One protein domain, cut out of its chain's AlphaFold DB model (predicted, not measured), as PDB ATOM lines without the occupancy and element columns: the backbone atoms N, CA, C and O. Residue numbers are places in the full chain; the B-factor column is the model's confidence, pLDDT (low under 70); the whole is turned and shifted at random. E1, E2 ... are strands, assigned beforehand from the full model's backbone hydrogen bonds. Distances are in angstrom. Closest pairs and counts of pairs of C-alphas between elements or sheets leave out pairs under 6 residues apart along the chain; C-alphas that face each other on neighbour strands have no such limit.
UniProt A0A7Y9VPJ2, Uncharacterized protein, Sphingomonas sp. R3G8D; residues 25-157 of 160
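This is residues 25 to 157 of the 160 residues of an uncharacterized protein of Sphingomonas sp. R3G8D (UniProt A0A7Y9VPJ2). This is a closed barrel of eight antiparallel strands, running round as E1, E2, E3, E5, E6, E9, E10, E11 and back to E1, with the short strands E4, E7 and E8 lengthening its wall at one end. The link between E5 and E6, residues 91 to 95, reaches the opposite end, and short E12 pairs beside E1. The 133 printed residues have no named helix and twelve named strands, E1 to E12 in order along the chain; the class is all strand. The whole is compact, with a radius of gyration of the C-alphas of 13.9 A, and only just elongated, spanning 39 by 26 by 24 A.

E1, residues 31 to 40, and E2, residues 43 to 53, form an antiparallel hairpin, with N 34 and O 49 within hydrogen-bond range at 2.9 A. E2 forms another with E3, residues 59 to 68; N 48 and O 66 are 2.8 A apart. E1 bends by 78 degrees at residue 37, E2 by 52 degrees at residue 46 and E3 by 61 degrees at residue 63. On the other side of E3 from E2 lie two strands: E5, residues 82 to 90, beside residues 59 to 62, with N 60 and O 84 at 2.9 A, and E4, residues 76 to 78, beside residues 64 to 67, with N 65 and O 78 at 3.1 A. E3 and E4 form a hairpin, and E1 to E4 are a meander, each strand the antiparallel neighbour of the one before. E5 forms a hairpin with E6, residues 96 to 102, with N 85 and O 100 at 2.9 A. E6 runs on into E7, residues 105 to 108, at 73 degrees; E7 is antiparallel to E4, with N 77 and O 107 at 3.0 A, and forms a hairpin with E8, residues 111 to 115, with N 106 and O 114 at 2.9 A. E9, residues 120 to 126, is antiparallel to E6, with N 99 and O 122 at 2.8 A. E9, E10, residues 134 to 142, and E11, residues 145 to 151, are a second meander of two hairpins, with N 123 and O 137 at 2.8 A and N 138 and O 149 at 2.9 A. E11 closes the ring on E1, with N 39 and O 148 at 2.7 A, and runs on at 72 degrees into E12, residues 153 to 156, which is antiparallel to E1, with N 33 and O 155 at 2.9 A. E2 and E9 are apart.

E1 begins at C-alpha 31, (72.265, 6.472, 93.639), and is 24.4 A long; E2 is 29.1 A, E3 26.0 A, E5 24.3 A and E10 23.0 A. E12 ends at C-alpha 156, (73.582, 12.260, 95.481).

The C-alphas of Ala 92 and Val 111, the two farthest apart, are 42.6 A apart. The printed part has no cut, and no link is long. The mean pLDDT of the printed part is 85.2; residues 93 to 94, 128 to 132 and 157 are under 70.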
ATOM      1  N   VAL A  25      67.862  15.268  89.621       79.50
ATOM      2  CA  VAL A  25      67.862  14.712  90.978       79.50
ATOM      3  C   VAL A  25      69.250  14.158  91.282       79.50
ATOM      4  O   VAL A  25      69.895  14.597  92.229       79.50
ATOM      5  N   ALA A  26      69.738  13.254  90.434       80.94
ATOM      6  CA  ALA A  26      71.070  12.665  90.512       80.94
ATOM      7  C   ALA A  26      71.522  12.221  89.120       80.94
ATOM      8  O   ALA A  26      70.656  11.790  88.357       80.94
ATOM      9  N   PRO A  27      72.827  12.260  88.785       84.56
ATOM     10  CA  PRO A  27      73.304  11.872  87.459       84.56
ATOM     11  C   PRO A  27      72.823  10.476  87.035       84.56
ATOM     12  O   PRO A  27      72.493   9.632  87.869       84.56
ATOM     13  N   ALA A  28      72.785  10.222  85.727       84.56
ATOM     14  CA  ALA A  28      72.333   8.942  85.192       84.56
ATOM     15  C   ALA A  28      73.125   7.764  85.785       84.56
ATOM     16  O   ALA A  28      74.352   7.795  85.843       84.56
ATOM     17  N   GLY A  29      72.416   6.727  86.230       83.19
ATOM     18  CA  GLY A  29      73.016   5.557  86.877       83.19
ATOM     19  C   GLY A  29      73.463   5.769  88.326       83.19
ATOM     20  O   GLY A  29      73.999   4.836  88.918       83.19
ATOM     21  N   VAL A  30      73.266   6.955  88.913       87.12
ATOM     22  CA  VAL A  30      73.788   7.272  90.248       87.12
ATOM     23  C   VAL A  30      72.709   7.130  91.317       87.12
ATOM     24  O   VAL A  30      71.548   7.503  91.123       87.12
ATOM     25  N   ALA A  31      73.109   6.576  92.462       89.62
ATOM     26  CA  ALA A  31      72.265   6.472  93.639       89.62
ATOM     27  C   ALA A  31      72.091   7.833  94.332       89.62
ATOM     28  O   ALA A  31      73.006   8.655  94.402       89.62
ATOM     29  N   PHE A  32      70.919   8.054  94.904       89.00
ATOM     30  CA  PHE A  32      70.631   9.207  95.739       89.00
ATOM     31  C   PHE A  32      69.757   8.816  96.919       89.00
ATOM     32  O   PHE A  32      69.045   7.808  96.906       89.00
ATOM     33  N   VAL A  33      69.832   9.644  97.951       90.00
ATOM     34  CA  VAL A  33      68.999   9.534  99.139       90.00
ATOM     35  C   VAL A  33      68.170  10.798  99.242       90.00
ATOM     36  O   VAL A  33      68.717  11.895  99.182       90.00
ATOM     37  N   ALA A  34      66.860  10.648  99.386       89.25
ATOM     38  CA  ALA A  34      65.938  11.757  99.566       89.25
ATOM     39  C   ALA A  34      65.257  11.635 100.925       89.25
ATOM     40  O   ALA A  34      64.568  10.650 101.183       89.25
ATOM     41  N   SER A  35      65.437  12.630 101.789       90.75
ATOM     42  CA  SER A  35      64.806  12.653 103.109       90.75
ATOM     43  C   SER A  35      63.937  13.887 103.328       90.75
ATOM     44  O   SER A  35      64.149  14.944 102.724       90.75
ATOM     45  N   GLY A  36      62.925  13.742 104.180       90.88
ATOM     46  CA  GLY A  36      62.054  14.843 104.569       90.88
ATOM     47  C   GLY A  36      60.802  14.404 105.326       90.88
ATOM     48  O   GLY A  36      60.605  13.211 105.578       90.88
ATOM     49  N   PRO A  37      59.954  15.369 105.720       91.19
ATOM     50  CA  PRO A  37      58.695  15.088 106.391       91.19
ATOM     51  C   PRO A  37      57.773  14.232 105.522       91.19
ATOM     52  O   PRO A  37      57.614  14.459 104.319       91.19
ATOM     53  N   ALA A  38      57.128  13.268 106.163       90.62
ATOM     54  CA  ALA A  38      56.139  12.394 105.571       90.62
ATOM     55  C   ALA A  38      54.971  12.142 106.530       90.62
ATOM     56  O   ALA A  38      55.049  12.356 107.737       90.62
ATOM     57  N   SER A  39      53.867  11.670 105.977       87.69
ATOM     58  CA  SER A  39      52.714  11.188 106.707       87.69
ATOM     59  C   SER A  39      52.294   9.849 106.127       87.69
ATOM     60  O   SER A  39      52.103   9.719 104.916       87.69
ATOM     61  N   LEU A  40      52.166   8.861 107.007       81.88
ATOM     62  CA  LEU A  40      51.704   7.514 106.696       81.88
ATOM     63  C   LEU A  40      50.406   7.290 107.459       81.88
ATOM     64  O   LEU A  40      50.405   7.271 108.688       81.88
ATOM     65  N   ASN A  41      49.287   7.176 106.742       82.25
ATOM     66  CA  ASN A  41      47.946   7.072 107.336       82.25
ATOM     67  C   ASN A  41      47.637   8.183 108.361       82.25
ATOM     68  O   ASN A  41      46.965   7.949 109.362       82.25
ATOM     69  N   GLY A  42      48.148   9.396 108.129       79.94
ATOM     70  CA  GLY A  42      47.957  10.541 109.022       79.94
ATOM     71  C   GLY A  42      48.971  10.638 110.169       79.94
ATOM     72  O   GLY A  42      49.059  11.692 110.793       79.94
ATOM     73  N   ALA A  43      49.787   9.608 110.421       83.88
ATOM     74  CA  ALA A  43      50.857   9.678 111.412       83.88
ATOM     75  C   ALA A  43      52.064  10.449 110.845       83.88
ATOM     76  O   ALA A  43      52.554  10.076 109.775       83.88
ATOM     77  N   PRO A  44      52.549  11.512 111.511       89.38
ATOM     78  CA  PRO A  44      53.721  12.252 111.055       89.38
ATOM     79  C   PRO A  44      54.997  11.433 111.287       89.38
ATOM     80  O   PRO A  44      55.285  11.009 112.406       89.38
ATOM     81  N   CYS A  45      55.779  11.254 110.229       90.88
ATOM     82  CA  CYS A  45      57.073  10.583 110.233       90.88
ATOM     83  C   CYS A  45      58.094  11.419 109.436       90.88
ATOM     84  O   CYS A  45      57.747  12.357 108.722       90.88
ATOM     85  N   THR A  46      59.363  11.040 109.499       92.62
ATOM     86  CA  THR A  46      60.398  11.491 108.565       92.62
ATOM     87  C   THR A  46      60.786  10.308 107.692       92.62
ATOM     88  O   THR A  46      61.282   9.303 108.203       92.62
ATOM     89  N   LEU A  47      60.556  10.421 106.388       91.69
ATOM     90  CA  LEU A  47      60.870   9.386 105.409       91.69
ATOM     91  C   LEU A  47      62.270   9.626 104.846       91.69
ATOM     92  O   LEU A  47      62.620  10.753 104.508       91.69
ATOM     93  N   THR A  48      63.041   8.553 104.714       92.25
ATOM     94  CA  THR A  48      64.276   8.499 103.933       92.25
ATOM     95  C   THR A  48      64.085   7.471 102.826       92.25
ATOM     96  O   THR A  48      63.853   6.298 103.106       92.25
ATOM     97  N   LEU A  49      64.151   7.909 101.571       90.94
ATOM     98  CA  LEU A  49      64.102   7.050 100.392       90.94
ATOM     99  C   LEU A  49      65.495   6.879  99.806       90.94
ATOM    100  O   LEU A  49      66.225   7.851  99.626       90.94
ATOM    101  N   ASN A  50      65.810   5.646  99.435       92.06
ATOM    102  CA  ASN A  50      66.999   5.270  98.695       92.06
ATOM    103  C   ASN A  50      66.574   4.916  97.272       92.06
ATOM    104  O   ASN A  50      65.684   4.090  97.056       92.06
ATOM    105  N   ALA A  51      67.198   5.555  96.295       91.06
ATOM    106  CA  ALA A  51      66.849   5.377  94.899       91.06
ATOM    107  C   ALA A  51      68.075   5.540  94.004       91.06
ATOM    108  O   ALA A  51      69.148   5.937  94.453       91.06
ATOM    109  N   ASN A  52      67.925   5.216  92.728       91.25
ATOM    110  CA  ASN A  52      68.910   5.490  91.695       91.25
ATOM    111  C   ASN A  52      68.236   6.098  90.474       91.25
ATOM    112  O   ASN A  52      67.080   5.804  90.192       91.25
ATOM    113  N   THR A  53      68.974   6.913  89.732       89.06
ATOM    114  CA  THR A  53      68.570   7.316  88.387       89.06
ATOM    115  C   THR A  53      68.970   6.215  87.400       89.06
ATOM    116  O   THR A  53      70.042   5.629  87.518       89.06
ATOM    117  N   ASN A  54      68.137   5.916  86.402       87.88
ATOM    118  CA  ASN A  54      68.470   4.948  85.355       87.88
ATOM    119  C   ASN A  54      69.555   5.491  84.400       87.88
ATOM    120  O   ASN A  54      69.848   6.686  84.372       87.88
ATOM    121  N   ALA A  55      70.146   4.618  83.579       84.00
ATOM    122  CA  ALA A  55      71.197   5.007  82.629       84.00
ATOM    123  C   ALA A  55      70.726   6.030  81.574       84.00
ATOM    124  O   ALA A  55      71.531   6.790  81.048       84.00
ATOM    125  N   GLY A  56      69.422   6.065  81.276       79.31
ATOM    126  CA  GLY A  56      68.827   7.035  80.353       79.31
ATOM    127  C   GLY A  56      68.456   8.375  80.994       79.31
ATOM    128  O   GLY A  56      67.988   9.258  80.289       79.31
ATOM    129  N   GLY A  57      68.590   8.516  82.317       78.94
ATOM    130  CA  GLY A  57      68.168   9.680  83.096       78.94
ATOM    131  C   GLY A  57      66.680  10.054  82.996       78.94
ATOM    132  O   GLY A  57      66.280  11.131  83.423       78.94
ATOM    133  N   THR A  58      65.829   9.181  82.462       85.25
ATOM    134  CA  THR A  58      64.378   9.397  82.291       85.25
ATOM    135  C   THR A  58      63.543   8.824  83.434       85.25
ATOM    136  O   THR A  58      62.315   8.820  83.376       85.25
ATOM    137  N   GLY A  59      64.188   8.320  84.480       88.50
ATOM    138  CA  GLY A  59      63.534   7.660  85.599       88.50
ATOM    139  C   GLY A  59      64.554   6.945  86.464       88.50
ATOM    140  O   GLY A  59      65.722   7.330  86.486       88.50
ATOM    141  N   GLY A  60      64.126   5.889  87.145       91.00
ATOM    142  CA  GLY A  60      64.984   5.164  88.062       91.00
ATOM    143  C   GLY A  60      64.262   4.119  88.893       91.00
ATOM    144  O   GLY A  60      63.086   3.826  88.668       91.00
ATOM    145  N   THR A  61      64.974   3.549  89.860       92.62
ATOM    146  CA  THR A  61      64.428   2.545  90.777       92.62
ATOM    147  C   THR A  61      64.572   2.992  92.221       92.62
ATOM    148  O   THR A  61      65.568   3.604  92.605       92.62
ATOM    149  N   ILE A  62      63.566   2.686  93.031       92.25
ATOM    150  CA  ILE A  62      63.641   2.779  94.483       92.25
ATOM    151  C   ILE A  62      64.312   1.499  94.967       92.25
ATOM    152  O   ILE A  62      63.815   0.391  94.750       92.25
ATOM    153  N   THR A  63      65.462   1.653  95.608       92.56
ATOM    154  CA  THR A  63      66.245   0.551  96.171       92.56
ATOM    155  C   THR A  63      65.880   0.281  97.625       92.56
ATOM    156  O   THR A  63      66.261  -0.749  98.167       92.56
ATOM    157  N   GLY A  64      65.102   1.169  98.241       92.25
ATOM    158  CA  GLY A  64      64.454   0.950  99.525       92.25
ATOM    159  C   GLY A  64      64.139   2.262 100.229       92.25
ATOM    160  O   GLY A  64      64.180   3.342  99.640       92.25
ATOM    161  N   GLY A  65      63.836   2.173 101.515       91.38
ATOM    162  CA  GLY A  65      63.670   3.344 102.363       91.38
ATOM    163  C   GLY A  65      63.198   2.984 103.761       91.38
ATOM    164  O   GLY A  65      62.756   1.863 104.025       91.38
ATOM    165  N   SER A  66      63.281   3.946 104.665       92.06
ATOM    166  CA  SER A  66      62.880   3.793 106.059       92.06
ATOM    167  C   SER A  66      62.204   5.053 106.574       92.06
ATOM    168  O   SER A  66      62.403   6.153 106.056       92.06
ATOM    169  N   ASN A  67      61.390   4.888 107.610       91.94
ATOM    170  CA  ASN A  67      60.802   6.004 108.329       91.94
ATOM    171  C   ASN A  67      61.420   6.117 109.720       91.94
ATOM    172  O   ASN A  67      61.804   5.136 110.350       91.94
ATOM    173  N   THR A  68      61.491   7.343 110.211       91.75
ATOM    174  CA  THR A  68      61.884   7.677 111.579       91.75
ATOM    175  C   THR A  68      60.801   8.557 112.195       91.75
ATOM    176  O   THR A  68      60.028   9.190 111.479       91.75
ATOM    177  N   GLY A  69      60.680   8.555 113.520       86.62
ATOM    178  CA  GLY A  69      59.621   9.284 114.222       86.62
ATOM    179  C   GLY A  69      59.097   8.516 115.430       86.62
ATOM    180  O   GLY A  69      59.678   7.511 115.835       86.62
ATOM    181  N   ALA A  70      58.001   8.994 116.009       84.81
ATOM    182  CA  ALA A  70      57.369   8.355 117.158       84.81
ATOM    183  C   ALA A  70      56.438   7.198 116.745       84.81
ATOM    184  O   ALA A  70      56.010   7.086 115.595       84.81
ATOM    185  N   GLY A  71      56.088   6.348 117.714       84.88
ATOM    186  CA  GLY A  71      55.106   5.279 117.527       84.88
ATOM    187  C   GLY A  71      55.576   4.216 116.536       84.88
ATOM    188  O   GLY A  71      56.642   3.632 116.707       84.88
ATOM    189  N   ILE A  72      54.766   3.953 115.509       83.12
ATOM    190  CA  ILE A  72      55.037   2.893 114.530       83.12
ATOM    191  C   ILE A  72      56.059   3.288 113.456       83.12
ATOM    192  O   ILE A  72      56.576   2.393 112.799       83.12
ATOM    193  N   CYS A  73      56.382   4.579 113.279       87.62
ATOM    194  CA  CYS A  73      57.255   5.049 112.192       87.62
ATOM    195  C   CYS A  73      58.601   4.294 112.098       87.62
ATOM    196  O   CYS A  73      58.944   3.889 110.990       87.62
ATOM    197  N   PRO A  74      59.343   4.027 113.197       89.25
ATOM    198  CA  PRO A  74      60.634   3.328 113.129       89.25
ATOM    199  C   PRO A  74      60.554   1.890 112.600       89.25
ATOM    200  O   PRO A  74      61.569   1.315 112.219       89.25
ATOM    201  N   LEU A  75      59.359   1.293 112.600       88.00
ATOM    202  CA  LEU A  75      59.111  -0.067 112.122       88.00
ATOM    203  C   LEU A  75      58.723  -0.102 110.636       88.00
ATOM    204  O   LEU A  75      58.561  -1.197 110.094       88.00
ATOM    205  N   ILE A  76      58.531   1.056 109.990       89.00
ATOM    206  CA  ILE A  76      58.036   1.150 108.612       89.00
ATOM    207  C   ILE A  76      59.196   1.227 107.623       89.00
ATOM    208  O   ILE A  76      59.977   2.185 107.633       89.00
ATOM    209  N   THR A  77      59.239   0.272 106.695       91.25
ATOM    210  CA  THR A  77      60.215   0.222 105.602       91.25
ATOM    211  C   THR A  77      59.538   0.192 104.234       91.25
ATOM    212  O   THR A  77      58.395  -0.245 104.084       91.25
ATOM    213  N   ILE A  78      60.260   0.683 103.231       89.31
ATOM    214  CA  ILE A  78      59.882   0.650 101.817       89.31
ATOM    215  C   ILE A  78      60.754  -0.413 101.144       89.31
ATOM    216  O   ILE A  78      61.980  -0.351 101.252       89.31
ATOM    217  N   ASP A  79      60.133  -1.376 100.463       90.12
ATOM    218  CA  ASP A  79      60.857  -2.428  99.742       90.12
ATOM    219  C   ASP A  79      61.581  -1.887  98.503       90.12
ATOM    220  O   ASP A  79      61.175  -0.907  97.871       90.12
ATOM    221  N   SER A  80      62.647  -2.589  98.128       88.00
ATOM    222  CA  SER A  80      63.349  -2.388  96.865       88.00
ATOM    223  C   SER A  80      62.530  -2.891  95.675       88.00
ATOM    224  O   SER A  80      61.882  -3.934  95.773       88.00
ATOM    225  N   GLY A  81      62.665  -2.237  94.521       83.44
ATOM    226  CA  GLY A  81      62.161  -2.735  93.235       83.44
ATOM    227  C   GLY A  81      61.056  -1.890  92.606       83.44
ATOM    228  O   GLY A  81      60.641  -2.182  91.486       83.44
ATOM    229  N   ALA A  82      60.611  -0.823  93.275       90.75
ATOM    230  CA  ALA A  82      59.692   0.129  92.662       90.75
ATOM    231  C   ALA A  82      60.405   0.936  91.566       90.75
ATOM    232  O   ALA A  82      61.580   1.276  91.702       90.75
ATOM    233  N   VAL A  83      59.698   1.277  90.493       91.62
ATOM    234  CA  VAL A  83      60.244   2.014  89.345       91.62
ATOM    235  C   VAL A  83      59.511   3.336  89.216       91.62
ATOM    236  O   VAL A  83      58.279   3.351  89.178       91.62
ATOM    237  N   TYR A  84      60.251   4.438  89.120       90.75
ATOM    238  CA  TYR A  84      59.684   5.744  88.795       90.75
ATOM    239  C   TYR A  84      60.092   6.167  87.383       90.75
ATOM    240  O   TYR A  84      61.258   6.064  87.005       90.75
ATOM    241  N   THR A  85      59.131   6.643  86.594       90.06
ATOM    242  CA  THR A  85      59.346   7.047  85.196       90.06
ATOM    243  C   THR A  85      58.814   8.450  84.969       90.06
ATOM    244  O   THR A  85      57.666   8.737  85.298       90.06
ATOM    245  N   MET A  86      59.630   9.326  84.388       87.50
ATOM    246  CA  MET A  86      59.243  10.707  84.115       87.50
ATOM    247  C   MET A  86      58.141  10.781  83.050       87.50
ATOM    248  O   MET A  86      58.255  10.190  81.980       87.50
ATOM    249  N   LYS A  87      57.083  11.540  83.341       86.19
ATOM    250  CA  LYS A  87      55.913  11.769  82.479       86.19
ATOM    251  C   LYS A  87      55.939  13.132  81.810       86.19
ATOM    252  O   LYS A  87      55.665  13.238  80.620       86.19
ATOM    253  N   THR A  88      56.207  14.181  82.582       85.56
ATOM    254  CA  THR A  88      56.145  15.564  82.095       85.56
ATOM    255  C   THR A  88      57.320  16.385  82.600       85.56
ATOM    256  O   THR A  88      57.897  16.079  83.646       85.56
ATOM    257  N   TYR A  89      57.655  17.437  81.852       80.88
ATOM    258  CA  TYR A  89      58.664  18.420  82.220       80.88
ATOM    259  C   TYR A  89      58.223  19.827  81.813       80.88
ATOM    260  O   TYR A  89      57.812  20.058  80.677       80.88
ATOM    261  N   ASN A  90      58.353  20.764  82.745       81.00
ATOM    262  CA  ASN A  90      58.221  22.191  82.533       81.00
ATOM    263  C   ASN A  90      59.573  22.859  82.841       81.00
ATOM    264  O   ASN A  90      60.027  22.759  83.979       81.00
ATOM    265  N   PRO A  91      60.216  23.544  81.879       72.69
ATOM    266  CA  PRO A  91      61.527  24.167  82.076       72.69
ATOM    267  C   PRO A  91      61.513  25.509  82.826       72.69
ATOM    268  O   PRO A  91      62.580  26.036  83.140       72.69
ATOM    269  N   ALA A  92      60.351  26.099  83.114       74.62
ATOM    270  CA  ALA A  92      60.291  27.415  83.748       74.62
ATOM    271  C   ALA A  92      60.832  27.408  85.197       74.62
ATOM    272  O   ALA A  92      60.555  26.493  85.971       74.62
ATOM    273  N   GLY A  93      61.569  28.460  85.587       57.75
ATOM    274  CA  GLY A  93      61.871  28.777  86.994       57.75
ATOM    275  C   GLY A  93      62.626  27.696  87.782       57.75
ATOM    276  O   GLY A  93      62.238  27.405  88.909       57.75
ATOM    277  N   ASN A  94      63.694  27.128  87.201       68.56
ATOM    278  CA  ASN A  94      64.498  25.968  87.660       68.56
ATOM    279  C   ASN A  94      63.949  24.593  87.252       68.56
ATOM    280  O   ASN A  94      64.687  23.609  87.252       68.56
ATOM    281  N   GLY A  95      62.704  24.543  86.794       74.19
ATOM    282  CA  GLY A  95      62.094  23.377  86.184       74.19
ATOM    283  C   GLY A  95      61.410  22.430  87.171       74.19
ATOM    284  O   GLY A  95      61.860  22.204  88.297       74.19
ATOM    285  N   SER A  96      60.299  21.855  86.727       83.50
ATOM    286  CA  SER A  96      59.506  20.881  87.477       83.50
ATOM    287  C   SER A  96      58.968  19.793  86.554       83.50
ATOM    288  O   SER A  96      58.927  19.954  85.336       83.50
ATOM    289  N   GLY A  97      58.576  18.661  87.120       86.06
ATOM    290  CA  GLY A  97      58.037  17.548  86.354       86.06
ATOM    291  C   GLY A  97      57.254  16.579  87.217       86.06
ATOM    292  O   GLY A  97      57.332  16.612  88.447       86.06
ATOM    293  N   THR A  98      56.502  15.704  86.560       88.56
ATOM    294  CA  THR A  98      55.812  14.588  87.214       88.56
ATOM    295  C   THR A  98      56.382  13.265  86.743       88.56
ATOM    296  O   THR A  98      56.748  13.128  85.576       88.56
ATOM    297  N   ALA A  99      56.437  12.291  87.640       89.06
ATOM    298  CA  ALA A  99      56.802  10.913  87.365       89.06
ATOM    299  C   ALA A  99      55.712   9.969  87.871       89.06
ATOM    300  O   ALA A  99      55.077  10.246  88.888       89.06
ATOM    301  N   ASP A 100      55.546   8.840  87.196       90.69
ATOM    302  CA  ASP A 100      54.735   7.735  87.691       90.69
ATOM    303  C   ASP A 100      55.632   6.776  88.464       90.69
ATOM    304  O   ASP A 100      56.612   6.270  87.919       90.69
ATOM    305  N   LEU A 101      55.282   6.505  89.716       90.00
ATOM    306  CA  LEU A 101      55.900   5.482  90.548       90.00
ATOM    307  C   LEU A 101      55.055   4.211  90.511       90.00
ATOM    308  O   LEU A 101      53.853   4.260  90.781       90.00
ATOM    309  N   THR A 102      55.690   3.073  90.237       91.75
ATOM    310  CA  THR A 102      55.050   1.754  90.145       91.75
ATOM    311  C   THR A 102      55.764   0.702  90.998       91.75
ATOM    312  O   THR A 102      56.977   0.771  91.163       91.75
ATOM    313  N   GLY A 103      55.032  -0.274  91.541       88.44
ATOM    314  CA  GLY A 103      55.594  -1.421  92.268       88.44
ATOM    315  C   GLY A 103      56.041  -1.135  93.706       88.44
ATOM    316  O   GLY A 103      56.847  -1.884  94.250       88.44
ATOM    317  N   LEU A 104      55.555  -0.059  94.332       89.06
ATOM    318  CA  LEU A 104      55.926   0.277  95.708       89.06
ATOM    319  C   LEU A 104      55.252  -0.666  96.719       89.06
ATOM    320  O   LEU A 104      54.035  -0.873  96.681       89.06
ATOM    321  N   VAL A 105      56.039  -1.191  97.657       90.81
ATOM    322  CA  VAL A 105      55.560  -2.029  98.762       90.81
ATOM    323  C   VAL A 105      56.050  -1.447 100.081       90.81
ATOM    324  O   VAL A 105      57.215  -1.072 100.216       90.81
ATOM    325  N   VAL A 106      55.147  -1.365 101.054       89.50
ATOM    326  CA  VAL A 106      55.433  -0.884 102.408       89.50
ATOM    327  C   VAL A 106      55.258  -2.025 103.394       89.50
ATOM    328  O   VAL A 106      54.241  -2.734 103.387       89.50
ATOM    329  N   ARG A 107      56.242  -2.164 104.280       90.69
ATOM    330  CA  ARG A 107      56.234  -3.124 105.378       90.69
ATOM    331  C   ARG A 107      56.188  -2.420 106.718       90.69
ATOM    332  O   ARG A 107      56.747  -1.340 106.873       90.69
ATOM    333  N   VAL A 108      55.578  -3.080 107.693       89.69
ATOM    334  CA  VAL A 108      55.611  -2.682 109.101       89.69
ATOM    335  C   VAL A 108      56.103  -3.880 109.898       89.69
ATOM    336  O   VAL A 108      55.521  -4.961 109.815       89.69
ATOM    337  N   GLY A 109      57.228  -3.730 110.598       87.12
ATOM    338  CA  GLY A 109      57.848  -4.839 111.333       87.12
ATOM    339  C   GLY A 109      58.205  -6.039 110.441       87.12
ATOM    340  O   GLY A 109      58.133  -7.179 110.887       87.12
ATOM    341  N   GLY A 110      58.527  -5.799 109.163       86.38
ATOM    342  CA  GLY A 110      58.873  -6.834 108.176       86.38
ATOM    343  C   GLY A 110      57.689  -7.465 107.427       86.38
ATOM    344  O   GLY A 110      57.896  -8.141 106.415       86.38
ATOM    345  N   VAL A 111      56.447  -7.203 107.841       90.12
ATOM    346  CA  VAL A 111      55.243  -7.747 107.192       90.12
ATOM    347  C   VAL A 111      54.718  -6.777 106.137       90.12
ATOM    348  O   VAL A 111      54.565  -5.586 106.414       90.12
ATOM    349  N   VAL A 112      54.412  -7.280 104.934       90.69
ATOM    350  CA  VAL A 112      53.769  -6.480 103.876       90.69
ATOM    351  C   VAL A 112      52.434  -5.964 104.389       90.69
ATOM    352  O   VAL A 112      51.540  -6.741 104.704       90.69
ATOM    353  N   THR A 113      52.313  -4.644 104.470       88.50
ATOM    354  CA  THR A 113      51.105  -3.977 104.966       88.50
ATOM    355  C   THR A 113      50.360  -3.294 103.829       88.50
ATOM    356  O   THR A 113      49.133  -3.296 103.799       88.50
ATOM    357  N   CYS A 114      51.097  -2.745 102.862       88.81
ATOM    358  CA  CYS A 114      50.526  -1.995 101.757       88.81
ATOM    359  C   CYS A 114      51.256  -2.322 100.460       88.81
ATOM    360  O   CYS A 114      52.476  -2.210 100.372       88.81
ATOM    361  N   THR A 115      50.483  -2.731  99.460       88.88
ATOM    362  CA  THR A 115      50.961  -3.005  98.105       88.88
ATOM    363  C   THR A 115      50.276  -2.034  97.170       88.88
ATOM    364  O   THR A 115      49.063  -1.835  97.257       88.88
ATOM    365  N   GLN A 116      51.049  -1.401  96.301       87.12
ATOM    366  CA  GLN A 116      50.503  -0.459  95.347       87.12
ATOM    367  C   GLN A 116      49.545  -1.154  94.362       87.12
ATOM    368  O   GLN A 116      49.893  -2.163  93.755       87.12
ATOM    369  N   SER A 117      48.348  -0.588  94.183       82.25
ATOM    370  CA  SER A 117      47.336  -1.064  93.226       82.25
ATOM    371  C   SER A 117      47.237  -0.206  91.959       82.25
ATOM    372  O   SER A 117      46.718  -0.671  90.948       82.25
ATOM    373  N   ALA A 118      47.730   1.034  91.999       85.62
ATOM    374  CA  ALA A 118      47.753   1.971  90.880       85.62
ATOM    375  C   ALA A 118      49.010   2.859  90.941       85.62
ATOM    376  O   ALA A 118      49.543   3.067  92.035       85.62
ATOM    377  N   PRO A 119      49.486   3.401  89.804       86.94
ATOM    378  CA  PRO A 119      50.627   4.308  89.796       86.94
ATOM    379  C   PRO A 119      50.412   5.515  90.713       86.94
ATOM    380  O   PRO A 119      49.313   6.061  90.792       86.94
ATOM    381  N   ILE A 120      51.479   5.938  91.389       88.94
ATOM    382  CA  ILE A 120      51.475   7.129  92.245       88.94
ATOM    383  C   ILE A 120      52.214   8.241  91.526       88.94
ATOM    384  O   ILE A 120      53.329   8.039  91.046       88.94
ATOM    385  N   THR A 121      51.623   9.428  91.508       88.94
ATOM    386  CA  THR A 121      52.281  10.602  90.950       88.94
ATOM    387  C   THR A 121      53.325  11.131  91.927       88.94
ATOM    388  O   THR A 121      53.027  11.465  93.075       88.94
ATOM    389  N   VAL A 122      54.557  11.249  91.445       88.81
ATOM    390  CA  VAL A 122      55.662  11.918  92.126       88.81
ATOM    391  C   VAL A 122      55.918  13.236  91.420       88.81
ATOM    392  O   VAL A 122      56.191  13.265  90.223       88.81
ATOM    393  N   THR A 123      55.851  14.334  92.155       89.12
ATOM    394  CA  THR A 123      56.224  15.652  91.646       89.12
ATOM    395  C   THR A 123      57.663  15.933  92.029       89.12
ATOM    396  O   THR A 123      58.046  15.805  93.190       89.12
ATOM    397  N   ILE A 124      58.462  16.339  91.056       87.00
ATOM    398  CA  ILE A 124      59.861  16.687  91.258       87.00
ATOM    399  C   ILE A 124      60.017  18.159  90.910       87.00
ATOM    400  O   ILE A 124      59.683  18.591  89.805       87.00
ATOM    401  N   THR A 125      60.543  18.919  91.860       86.12
ATOM    402  CA  THR A 125      60.838  20.339  91.693       86.12
ATOM    403  C   THR A 125      62.328  20.539  91.880       86.12
ATOM    404  O   THR A 125      62.858  20.321  92.973       86.12
ATOM    405  N   ASN A 126      63.009  20.960  90.823       78.31
ATOM    406  CA  ASN A 126      64.432  21.249  90.896       78.31
ATOM    407  C   ASN A 126      64.649  22.575  91.630       78.31
ATOM    408  O   ASN A 126      63.909  23.541  91.433       78.31
ATOM    409  N   ARG A 127      65.678  22.635  92.478       74.19
ATOM    410  CA  ARG A 127      66.169  23.909  93.021       74.19
ATOM    411  C   ARG A 127      67.304  24.438  92.149       74.19
ATOM    412  O   ARG A 127      67.746  23.776  91.217       74.19
ATOM    413  N   ALA A 128      67.784  25.631  92.488       65.50
ATOM    414  CA  ALA A 128      68.803  26.357  91.732       65.50
ATOM    415  C   ALA A 128      70.157  25.623  91.577       65.50
ATOM    416  O   ALA A 128      70.938  25.999  90.710       65.50
ATOM    417  N   THR A 129      70.439  24.580  92.369       65.75
ATOM    418  CA  THR A 129      71.684  23.785  92.309       65.75
ATOM    419  C   THR A 129      71.434  22.298  92.003       65.75
ATOM    420  O   THR A 129      71.486  21.472  92.915       65.75
ATOM    421  N   PRO A 130      71.143  21.924  90.745       63.44
ATOM    422  CA  PRO A 130      71.201  20.542  90.277       63.44
ATOM    423  C   PRO A 130      72.621  20.152  89.804       63.44
ATOM    424  O   PRO A 130      73.354  21.021  89.323       63.44
ATOM    425  N   PRO A 131      73.009  18.859  89.858       69.44
ATOM    426  CA  PRO A 131      72.282  17.731  90.457       69.44
ATOM    427  C   PRO A 131      72.353  17.736  91.997       69.44
ATOM    428  O   PRO A 131      73.258  18.328  92.576       69.44
ATOM    429  N   GLY A 132      71.416  17.060  92.674       64.19
ATOM    430  CA  GLY A 132      71.440  16.908  94.140       64.19
ATOM    431  C   GLY A 132      70.782  18.039  94.941       64.19
ATOM    432  O   GLY A 132      70.993  18.155  96.145       64.19
ATOM    433  N   GLY A 133      69.994  18.888  94.280       70.88
ATOM    434  CA  GLY A 133      69.220  19.963  94.905       70.88
ATOM    435  C   GLY A 133      67.716  19.845  94.666       70.88
ATOM    436  O   GLY A 133      67.021  20.848  94.735       70.88
ATOM    437  N   ALA A 134      67.180  18.680  94.312       79.50
ATOM    438  CA  ALA A 134      65.756  18.544  93.996       79.50
ATOM    439  C   ALA A 134      64.890  18.318  95.248       79.50
ATOM    440  O   ALA A 134      65.327  17.740  96.241       79.50
ATOM    441  N   THR A 135      63.632  18.754  95.179       86.69
ATOM    442  CA  THR A 135      62.577  18.350  96.117       86.69
ATOM    443  C   THR A 135      61.704  17.299  95.442       86.69
ATOM    444  O   THR A 135      61.249  17.523  94.319       86.69
ATOM    445  N   LEU A 136      61.444  16.181  96.122       86.75
ATOM    446  CA  LEU A 136      60.539  15.135  95.653       86.75
ATOM    447  C   LEU A 136      59.294  15.115  96.537       86.75
ATOM    448  O   LEU A 136      59.367  14.806  97.724       86.75
ATOM    449  N   ALA A 137      58.145  15.429  95.953       88.94
ATOM    450  CA  ALA A 137      56.855  15.310  96.606       88.94
ATOM    451  C   ALA A 137      56.151  14.042  96.119       88.94
ATOM    452  O   ALA A 137      55.878  13.889  94.929       88.94
ATOM    453  N   VAL A 138      55.846  13.137  97.043       86.62
ATOM    454  CA  VAL A 138      55.083  11.914  96.777       86.62
ATOM    455  C   VAL A 138      53.728  12.075  97.442       86.62
ATOM    456  O   VAL A 138      53.664  12.361  98.635       86.62
ATOM    457  N   SER A 139      52.646  11.910  96.692       85.56
ATOM    458  CA  SER A 139      51.300  11.949  97.258       85.56
ATOM    459  C   SER A 139      50.417  10.930  96.563       85.56
ATOM    460  O   SER A 139      50.298  10.939  95.338       85.56
ATOM    461  N   GLY A 140      49.806  10.044  97.341       83.12
ATOM    462  CA  GLY A 140      48.862   9.067  96.823       83.12
ATOM    463  C   GLY A 140      48.674   7.865  97.735       83.12
ATOM    464  O   GLY A 140      49.324   7.712  98.771       83.12
ATOM    465  N   ALA A 141      47.772   6.986  97.311       83.88
ATOM    466  CA  ALA A 141      47.505   5.738  98.002       83.88
ATOM    467  C   ALA A 141      48.442   4.622  97.514       83.88
ATOM    468  O   ALA A 141      48.557   4.362  96.317       83.88
ATOM    469  N   ILE A 142      49.067   3.915  98.453       84.88
ATOM    470  CA  ILE A 142      49.721   2.622  98.241       84.88
ATOM    471  C   ILE A 142      48.761   1.557  98.772       84.88
ATOM    472  O   ILE A 142      48.812   1.191  99.947       84.88
ATOM    473  N   GLY A 143      47.836   1.090  97.938       82.88
ATOM    474  CA  GLY A 143      46.796   0.163  98.391       82.88
ATOM    475  C   GLY A 143      45.958   0.789  99.511       82.88
ATOM    476  O   GLY A 143      45.293   1.795  99.286       82.88
ATOM    477  N   ALA A 144      46.015   0.215 100.716       83.06
ATOM    478  CA  ALA A 144      45.311   0.726 101.897       83.06
ATOM    479  C   ALA A 144      46.052   1.854 102.644       83.06
ATOM    480  O   ALA A 144      45.470   2.474 103.532       83.06
ATOM    481  N   CYS A 145      47.322   2.121 102.320       83.69
ATOM    482  CA  CYS A 145      48.089   3.189 102.954       83.69
ATOM    483  C   CYS A 145      47.924   4.499 102.191       83.69
ATOM    484  O   CYS A 145      48.111   4.520 100.979       83.69
ATOM    485  N   ASN A 146      47.694   5.605 102.891       85.44
ATOM    486  CA  ASN A 146      47.851   6.936 102.320       85.44
ATOM    487  C   ASN A 146      49.239   7.484 102.656       85.44
ATOM    488  O   ASN A 146      49.614   7.531 103.832       85.44
ATOM    489  N   VAL A 147      49.985   7.896 101.631       84.06
ATOM    490  CA  VAL A 147      51.330   8.449 101.777       84.06
ATOM    491  C   VAL A 147      51.355   9.864 101.238       84.06
ATOM    492  O   VAL A 147      51.010  10.111 100.086       84.06
ATOM    493  N   ALA A 148      51.819  10.781 102.074       86.75
ATOM    494  CA  ALA A 148      52.193  12.122 101.665       86.75
ATOM    495  C   ALA A 148      53.613  12.379 102.158       86.75
ATOM    496  O   ALA A 148      53.855  12.330 103.356       86.75
ATOM    497  N   ALA A 149      54.558  12.635 101.266       87.00
ATOM    498  CA  ALA A 149      55.941  12.925 101.615       87.00
ATOM    499  C   ALA A 149      56.442  14.136 100.839       87.00
ATOM    500  O   ALA A 149      56.135  14.301  99.660       87.00
ATOM    501  N   ASN A 150      57.234  14.972 101.500       88.88
ATOM    502  CA  ASN A 150      57.927  16.096 100.890       88.88
ATOM    503  C   ASN A 150      59.412  15.988 101.238       88.88
ATOM    504  O   ASN A 150      59.851  16.396 102.311       88.88
ATOM    505  N   LEU A 151      60.169  15.364 100.343       86.31
ATOM    506  CA  LEU A 151      61.577  15.050 100.527       86.31
ATOM    507  C   LEU A 151      62.404  16.204  99.980       86.31
ATOM    508  O   LEU A 151      62.539  16.377  98.770       86.31
ATOM    509  N   THR A 152      62.916  17.030 100.882       82.06
ATOM    510  CA  THR A 152      63.581  18.296 100.556       82.06
ATOM    511  C   THR A 152      65.098  18.175 100.455       82.06
ATOM    512  O   THR A 152      65.733  19.110  99.970       82.06
ATOM    513  N   SER A 153      65.667  17.045 100.884       71.44
ATOM    514  CA  SER A 153      67.105  16.776 100.872       71.44
ATOM    515  C   SER A 153      67.426  15.584  99.972       71.44
ATOM    516  O   SER A 153      67.726  14.500 100.467       71.44
ATOM    517  N   ALA A 154      67.321  15.761  98.653       75.31
ATOM    518  CA  ALA A 154      67.762  14.760  97.685       75.31
ATOM    519  C   ALA A 154      69.268  14.890  97.433       75.31
ATOM    520  O   ALA A 154      69.688  15.661  96.578       75.31
ATOM    521  N   THR A 155      70.076  14.136  98.173       75.50
ATOM    522  CA  THR A 155      71.537  14.177  98.081       75.50
ATOM    523  C   THR A 155      72.046  12.999  97.260       75.50
ATOM    524  O   THR A 155      71.697  11.843  97.513       75.50
ATOM    525  N   VAL A 156      72.896  13.285  96.275       77.50
ATOM    526  CA  VAL A 156      73.582  12.260  95.481       77.50
ATOM    527  C   VAL A 156      74.567  11.520  96.377       77.50
ATOM    528  O   VAL A 156      75.412  12.148  97.016       77.50
ATOM    529  N   HIS A 157      74.488  10.193  96.409       69.75
ATOM    530  CA  HIS A 157      75.506   9.393  97.073       69.75
ATOM    531  C   HIS A 157      76.594   9.103  96.045       69.75
ATOM    532  O   HIS A 157      76.451   8.227  95.193       69.75
TER     533      HIS A 157